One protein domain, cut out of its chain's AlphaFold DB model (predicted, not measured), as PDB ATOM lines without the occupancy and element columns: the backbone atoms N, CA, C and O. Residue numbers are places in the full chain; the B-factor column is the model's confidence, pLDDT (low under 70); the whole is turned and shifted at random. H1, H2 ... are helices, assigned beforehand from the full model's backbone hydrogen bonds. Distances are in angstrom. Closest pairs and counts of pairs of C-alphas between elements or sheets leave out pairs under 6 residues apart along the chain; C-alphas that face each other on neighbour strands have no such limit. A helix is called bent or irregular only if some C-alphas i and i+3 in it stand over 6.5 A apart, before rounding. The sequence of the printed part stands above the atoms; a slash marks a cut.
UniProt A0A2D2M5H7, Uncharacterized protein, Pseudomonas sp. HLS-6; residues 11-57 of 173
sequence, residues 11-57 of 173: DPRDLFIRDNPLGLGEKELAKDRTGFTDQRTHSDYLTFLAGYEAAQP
ATOM      1  N   ASP A  11      -2.776  -8.137 -18.638       81.50
ATOM      2  CA  ASP A  11      -1.550  -7.358 -18.774       81.50
ATOM      3  C   ASP A  11      -1.841  -6.124 -19.656       81.50
ATOM      4  O   ASP A  11      -2.277  -6.289 -20.802       81.50
ATOM      5  N   PRO A  12      -1.611  -4.888 -19.173       83.56
ATOM      6  CA  PRO A  12      -1.836  -3.676 -19.960       83.56
ATOM      7  C   PRO A  12      -1.086  -3.676 -21.300       83.56
ATOM      8  O   PRO A  12      -1.527  -3.051 -22.263       83.56
ATOM      9  N   ARG A  13       0.014  -4.434 -21.409       85.38
ATOM     10  CA  ARG A  13       0.747  -4.621 -22.670       85.38
ATOM     11  C   ARG A  13      -0.057  -5.402 -23.703       85.38
ATOM     12  O   ARG A  13       0.046  -5.108 -24.889       85.38
ATOM     13  N   ASP A  14      -0.846  -6.388 -23.277       86.50
ATOM     14  CA  ASP A  14      -1.725  -7.138 -24.182       86.50
ATOM     15  C   ASP A  14      -2.844  -6.251 -24.721       86.50
ATOM     16  O   ASP A  14      -3.203  -6.360 -25.892       86.50
ATOM     17  N   LEU A  15      -3.350  -5.331 -23.897       86.69
ATOM     18  CA  LEU A  15      -4.332  -4.336 -24.325       86.69
ATOM     19  C   LEU A  15      -3.730  -3.366 -25.343       86.69
ATOM     20  O   LEU A  15      -4.315  -3.164 -26.402       86.69
ATOM     21  N   PHE A  16      -2.530  -2.847 -25.078       88.06
ATOM     22  CA  PHE A  16      -1.835  -1.947 -25.999       88.06
ATOM     23  C   PHE A  16      -1.567  -2.591 -27.369       88.06
ATOM     24  O   PHE A  16      -1.773  -1.960 -28.405       88.06
ATOM     25  N   ILE A  17      -1.159  -3.865 -27.388       88.19
ATOM     26  CA  ILE A  17      -0.932  -4.618 -28.631       88.19
ATOM     27  C   ILE A  17      -2.246  -4.902 -29.357       88.19
ATOM     28  O   ILE A  17      -2.308  -4.767 -30.576       88.19
ATOM     29  N   ARG A  18      -3.292  -5.304 -28.627       86.00
ATOM     30  CA  ARG A  18      -4.599  -5.629 -29.209       86.00
ATOM     31  C   ARG A  18      -5.257  -4.404 -29.830       86.00
ATOM     32  O   ARG A  18      -5.786  -4.494 -30.934       86.00
ATOM     33  N   ASP A  19      -5.244  -3.292 -29.107       85.44
ATOM     34  CA  ASP A  19      -5.923  -2.070 -29.523       85.44
ATOM     35  C   ASP A  19      -5.088  -1.307 -30.568       85.44
ATOM     36  O   ASP A  19      -5.650  -0.527 -31.333       85.44
ATOM     37  N   ASN A  20      -3.771  -1.567 -30.622       85.00
ATOM     38  CA  ASN A  20      -2.785  -0.999 -31.547       85.00
ATOM     39  C   ASN A  20      -3.111   0.450 -31.958       85.00
ATOM     40  O   ASN A  20      -3.311   0.735 -33.146       85.00
ATOM     41  N   PRO A  21      -3.179   1.383 -30.992       77.94
ATOM     42  CA  PRO A  21      -3.691   2.732 -31.234       77.94
ATOM     43  C   PRO A  21      -2.863   3.528 -32.256       77.94
ATOM     44  O   PRO A  21      -3.323   4.545 -32.769       77.94
ATOM     45  N   LEU A  22      -1.647   3.070 -32.557       82.25
ATOM     46  CA  LEU A  22      -0.687   3.727 -33.438       82.25
ATOM     47  C   LEU A  22      -0.513   3.019 -34.792       82.25
ATOM     48  O   LEU A  22       0.239   3.507 -35.633       82.25
ATOM     49  N   GLY A  23      -1.199   1.893 -35.022       84.62
ATOM     50  CA  GLY A  23      -1.101   1.134 -36.272       84.62
ATOM     51  C   GLY A  23       0.293   0.553 -36.538       84.62
ATOM     52  O   GLY A  23       0.708   0.460 -37.691       84.62
ATOM     53  N   LEU A  24       1.020   0.190 -35.479       87.62
ATOM     54  CA  LEU A  24       2.394  -0.310 -35.544       87.62
ATOM     55  C   LEU A  24       2.459  -1.738 -36.089       87.62
ATOM     56  O   LEU A  24       1.514  -2.523 -35.949       87.62
ATOM     57  N   GLY A  25       3.593  -2.077 -36.700       84.88
ATOM     58  CA  GLY A  25       3.862  -3.421 -37.206       84.88
ATOM     59  C   GLY A  25       4.295  -4.403 -36.111       84.88
ATOM     60  O   GLY A  25       4.753  -4.017 -35.039       84.88
ATOM     61  N   GLU A  26       4.239  -5.707 -36.397       81.50
ATOM     62  CA  GLU A  26       4.563  -6.773 -35.424       81.50
ATOM     63  C   GLU A  26       5.978  -6.673 -34.827       81.50
ATOM     64  O   GLU A  26       6.198  -7.039 -33.675       81.50
ATOM     65  N   LYS A  27       6.948  -6.158 -35.595       81.62
ATOM     66  CA  LYS A  27       8.334  -5.972 -35.130       81.62
ATOM     67  C   LYS A  27       8.470  -4.849 -34.101       81.62
ATOM     68  O   LYS A  27       9.352  -4.916 -33.254       81.62
ATOM     69  N   GLU A  28       7.613  -3.838 -34.189       82.56
ATOM     70  CA  GLU A  28       7.592  -2.677 -33.290       82.56
ATOM     71  C   GLU A  28       6.825  -3.013 -32.003       82.56
ATOM     72  O   GLU A  28       7.192  -2.578 -30.917       82.56
ATOM     73  N   LEU A  29       5.830  -3.900 -32.099       85.81
ATOM     74  CA  LEU A  29       5.063  -4.430 -30.966       85.81
ATOM     75  C   LEU A  29       5.758  -5.601 -30.240       85.81
ATOM     76  O   LEU A  29       5.156  -6.259 -29.387       85.81
ATOM     77  N   ALA A  30       7.029  -5.872 -30.547       87.19
ATOM     78  CA  ALA A  30       7.801  -6.929 -29.907       87.19
ATOM     79  C   ALA A  30       8.081  -6.594 -28.432       87.19
ATOM     80  O   ALA A  30       8.788  -5.633 -28.117       87.19
ATOM     81  N   LYS A  31       7.557  -7.415 -27.518       86.69
ATOM     82  CA  LYS A  31       7.729  -7.233 -26.071       86.69
ATOM     83  C   LYS A  31       9.160  -7.504 -25.616       86.69
ATOM     84  O   LYS A  31       9.814  -8.422 -26.106       86.69
ATOM     85  N   ASP A  32       9.587  -6.770 -24.598       82.94
ATOM     86  CA  ASP A  32      10.819  -7.032 -23.854       82.94
ATOM     87  C   ASP A  32      10.526  -7.063 -22.331       82.94
ATOM     88  O   ASP A  32       9.376  -6.957 -21.894       82.94
ATOM     89  N   ARG A  33      11.561  -7.238 -21.501       77.88
ATOM     90  CA  ARG A  33      11.453  -7.267 -20.028       77.88
ATOM     91  C   ARG A  33      11.019  -5.937 -19.387       77.88
ATOM     92  O   ARG A  33      10.502  -5.955 -18.277       77.88
ATOM     93  N   THR A  34      11.249  -4.811 -20.054       73.12
ATOM     94  CA  THR A  34      10.893  -3.444 -19.634       73.12
ATOM     95  C   THR A  34       9.584  -2.937 -20.247       73.12
ATOM     96  O   THR A  34       8.961  -2.034 -19.700       73.12
ATOM     97  N   GLY A  35       9.119  -3.539 -21.342       81.44
ATOM     98  CA  GLY A  35       7.828  -3.246 -21.963       81.44
ATOM     99  C   GLY A  35       7.819  -3.637 -23.434       81.44
ATOM    100  O   GLY A  35       7.237  -4.660 -23.796       81.44
ATOM    101  N   PHE A  36       8.512  -2.851 -24.258       90.06
ATOM    102  CA  PHE A  36       8.657  -3.059 -25.699       90.06
ATOM    103  C   PHE A  36      10.117  -2.891 -26.111       90.06
ATOM    104  O   PHE A  36      10.855  -2.117 -25.509       90.06
ATOM    105  N   THR A  37      10.520  -3.637 -27.137       86.94
ATOM    106  CA  THR A  37      11.894  -3.638 -27.662       86.94
ATOM    107  C   THR A  37      12.234  -2.310 -28.335       86.94
ATOM    108  O   THR A  37      13.372  -1.852 -28.257       86.94
ATOM    109  N   ASP A  38      11.253  -1.690 -28.997       86.19
ATOM    110  CA  ASP A  38      11.407  -0.366 -29.587       86.19
ATOM    111  C   ASP A  38      11.176   0.739 -28.544       86.19
ATOM    112  O   ASP A  38      10.160   0.773 -27.847       86.19
ATOM    113  N   GLN A  39      12.126   1.673 -28.454       84.75
ATOM    114  CA  GLN A  39      12.121   2.732 -27.441       84.75
ATOM    115  C   GLN A  39      10.983   3.742 -27.648       84.75
ATOM    116  O   GLN A  39      10.475   4.307 -26.675       84.75
ATOM    117  N   ARG A  40      10.575   3.984 -28.900       86.50
ATOM    118  CA  ARG A  40       9.471   4.896 -29.209       86.50
ATOM    119  C   ARG A  40       8.150   4.244 -28.817       86.50
ATOM    120  O   ARG A  40       7.390   4.849 -28.067       86.50
ATOM    121  N   THR A  41       7.958   2.978 -29.186       87.81
ATOM    122  CA  THR A  41       6.810   2.174 -28.746       87.81
ATOM    123  C   THR A  41       6.740   2.056 -27.222       87.81
ATOM    124  O   THR A  41       5.654   2.123 -26.655       87.81
ATOM    125  N   HIS A  42       7.877   1.944 -26.531       88.50
ATOM    126  CA  HIS A  42       7.907   1.947 -25.068       88.50
ATOM    127  C   HIS A  42       7.419   3.279 -24.472       88.50
ATOM    128  O   HIS A  42       6.602   3.272 -23.553       88.50
ATOM    129  N   SER A  43       7.860   4.420 -25.012       86.44
ATOM    130  CA  SER A  43       7.390   5.745 -24.572       86.44
ATOM    131  C   SER A  43       5.884   5.930 -24.795       86.44
ATOM    132  O   SER A  43       5.180   6.477 -23.940       86.44
ATOM    133  N   ASP A  44       5.378   5.454 -25.930       87.94
ATOM    134  CA  ASP A  44       3.952   5.511 -26.252       87.94
ATOM    135  C   ASP A  44       3.134   4.587 -25.337       87.94
ATOM    136  O   ASP A  44       2.070   4.969 -24.844       87.94
ATOM    137  N   TYR A  45       3.670   3.404 -25.023       89.19
ATOM    138  CA  TYR A  45       3.087   2.492 -24.045       89.19
ATOM    139  C   TYR A  45       3.006   3.108 -22.643       89.19
ATOM    140  O   TYR A  45       1.984   2.951 -21.986       89.19
ATOM    141  N   LEU A  46       4.024   3.846 -22.181       89.31
ATOM    142  CA  LEU A  46       3.962   4.537 -20.884       89.31
ATOM    143  C   LEU A  46       2.855   5.598 -20.850       89.31
ATOM    144  O   LEU A  46       2.163   5.740 -19.843       89.31
ATOM    145  N   THR A  47       2.649   6.309 -21.960       88.81
ATOM    146  CA  THR A  47       1.552   7.281 -22.089       88.81
ATOM    147  C   THR A  47       0.193   6.587 -22.028       88.81
ATOM    148  O   THR A  47      -0.707   7.029 -21.312       88.81
ATOM    149  N   PHE A  48       0.051   5.469 -22.744       89.81
ATOM    150  CA  PHE A  48      -1.138   4.628 -22.675       89.81
ATOM    151  C   PHE A  48      -1.379   4.097 -21.259       89.81
ATOM    152  O   PHE A  48      -2.503   4.167 -20.775       89.81
ATOM    153  N   LEU A  49      -0.335   3.609 -20.586       87.62
ATOM    154  CA  LEU A  49      -0.417   3.051 -19.241       87.62
ATOM    155  C   LEU A  49      -0.878   4.102 -18.230       87.62
ATOM    156  O   LEU A  49      -1.794   3.827 -17.468       87.62
ATOM    157  N   ALA A  50      -0.332   5.318 -18.282       85.06
ATOM    158  CA  ALA A  50      -0.768   6.411 -17.416       85.06
ATOM    159  C   ALA A  50      -2.258   6.748 -17.613       85.06
ATOM    160  O   ALA A  50      -2.985   6.955 -16.644       85.06
ATOM    161  N   GLY A  51      -2.735   6.765 -18.864       83.50
ATOM    162  CA  GLY A  51      -4.157   6.956 -19.163       83.50
ATOM    163  C   GLY A  51      -5.026   5.777 -18.718       83.50
ATOM    164  O   GLY A  51      -6.121   5.983 -18.200       83.50
ATOM    165  N   TYR A  52      -4.533   4.550 -18.887       81.56
ATOM    166  CA  TYR A  52      -5.206   3.323 -18.470       81.56
ATOM    167  C   TYR A  52      -5.341   3.242 -16.946       81.56
ATOM    168  O   TYR A  52      -6.428   2.951 -16.458       81.56
ATOM    169  N   GLU A  53      -4.279   3.555 -16.202       77.38
ATOM    170  CA  GLU A  53      -4.259   3.624 -14.736       77.38
ATOM    171  C   GLU A  53      -5.148   4.756 -14.207       77.38
ATOM    172  O   GLU A  53      -5.934   4.530 -13.294       77.38
ATOM    173  N   ALA A  54      -5.107   5.942 -14.823       71.62
ATOM    174  CA  ALA A  54      -5.982   7.057 -14.451       71.62
ATOM    175  C   ALA A  54      -7.470   6.777 -14.726       71.62
ATOM    176  O   ALA A  54      -8.343   7.344 -14.070       71.62
ATOM    177  N   ALA A  55      -7.764   5.922 -15.708       69.56
ATOM    178  CA  ALA A  55      -9.114   5.474 -16.019       69.56
ATOM    179  C   ALA A  55      -9.555   4.269 -15.173       69.56
ATOM    180  O   ALA A  55     -10.731   3.893 -15.240       69.56
ATOM    181  N   GLN A  56      -8.656   3.656 -14.389       68.25
ATOM    182  CA  GLN A  56      -9.080   2.635 -13.445       68.25
ATOM    183  C   GLN A  56      -9.919   3.287 -12.345       68.25
ATOM    184  O   GLN A  56      -9.574   4.366 -11.856       68.25
ATOM    185  N   PRO A  57     -11.039   2.659 -11.948       55.62
ATOM    186  CA  PRO A  57     -11.772   3.122 -10.786       55.62
ATOM    187  C   PRO A  57     -10.810   3.095  -9.597       55.62
ATOM    188  O   PRO A  57     -10.266   2.039  -9.275       55.62
TER     189      PRO A  57
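AT A GLANCE: This is residues 11 to 57 of the 173 residues of an uncharacterized protein of Pseudomonas sp. HLS-6 (UniProt A0A2D2M5H7). One long helix, H2, has a short helix, H1, packed crosswise on the later part of its length, and a long loop, residues 20 to 38, swings from the end of H1 round to the first end of H2. Two helices and this wide loop make a small elongated body, with H2 running much of its longest axis. The printed part has 47 residues, with two named helices in the order H1, H2 and no named strand, and its class is all helix. It is compact, with a radius of gyration of the C-alphas of 10.2 A, and its C-alphas span 33 by 20 by 17 A.

HOW THE PARTS SIT: H2, residues 39 to 54, touches H1, residues 12 to 19, with its residues 45 to 52 alone. The closest C-alphas of the two helices are those of Phe 16 and Tyr 45, 6.9 A apart. The lines of H1 and H2 are about perpendicular, at 77 degrees, and their centres are 10.5 A apart. In H1 and H2 every O i to N i+4 pair of the backbone is within hydrogen-bond range.

IN THESE COORDINATES: H2 has 16 residues and measures 22.7 A from C-alpha 39 at (12.121, 2.732, -27.441) to C-alpha 54 at (-5.982, 7.057, -14.451). H1 has 8 residues, Pro 12 to Asp 19, and measures 10.5 A; its C-alpha 12 is at (-1.836, -3.676, -19.960). Neither helix is bent.

THE WHOLE: The two C-alphas farthest apart are those of Lys 27 and Pro 57, at 32.9 A. The link from H1 to H2 is long, with 19 residues, and its C-alphas lie 7 to 13 A from the mean of the C-alphas. The printed part has no cut. The mean pLDDT of the printed part is 83.3, and residues 55 to 57 are under 70.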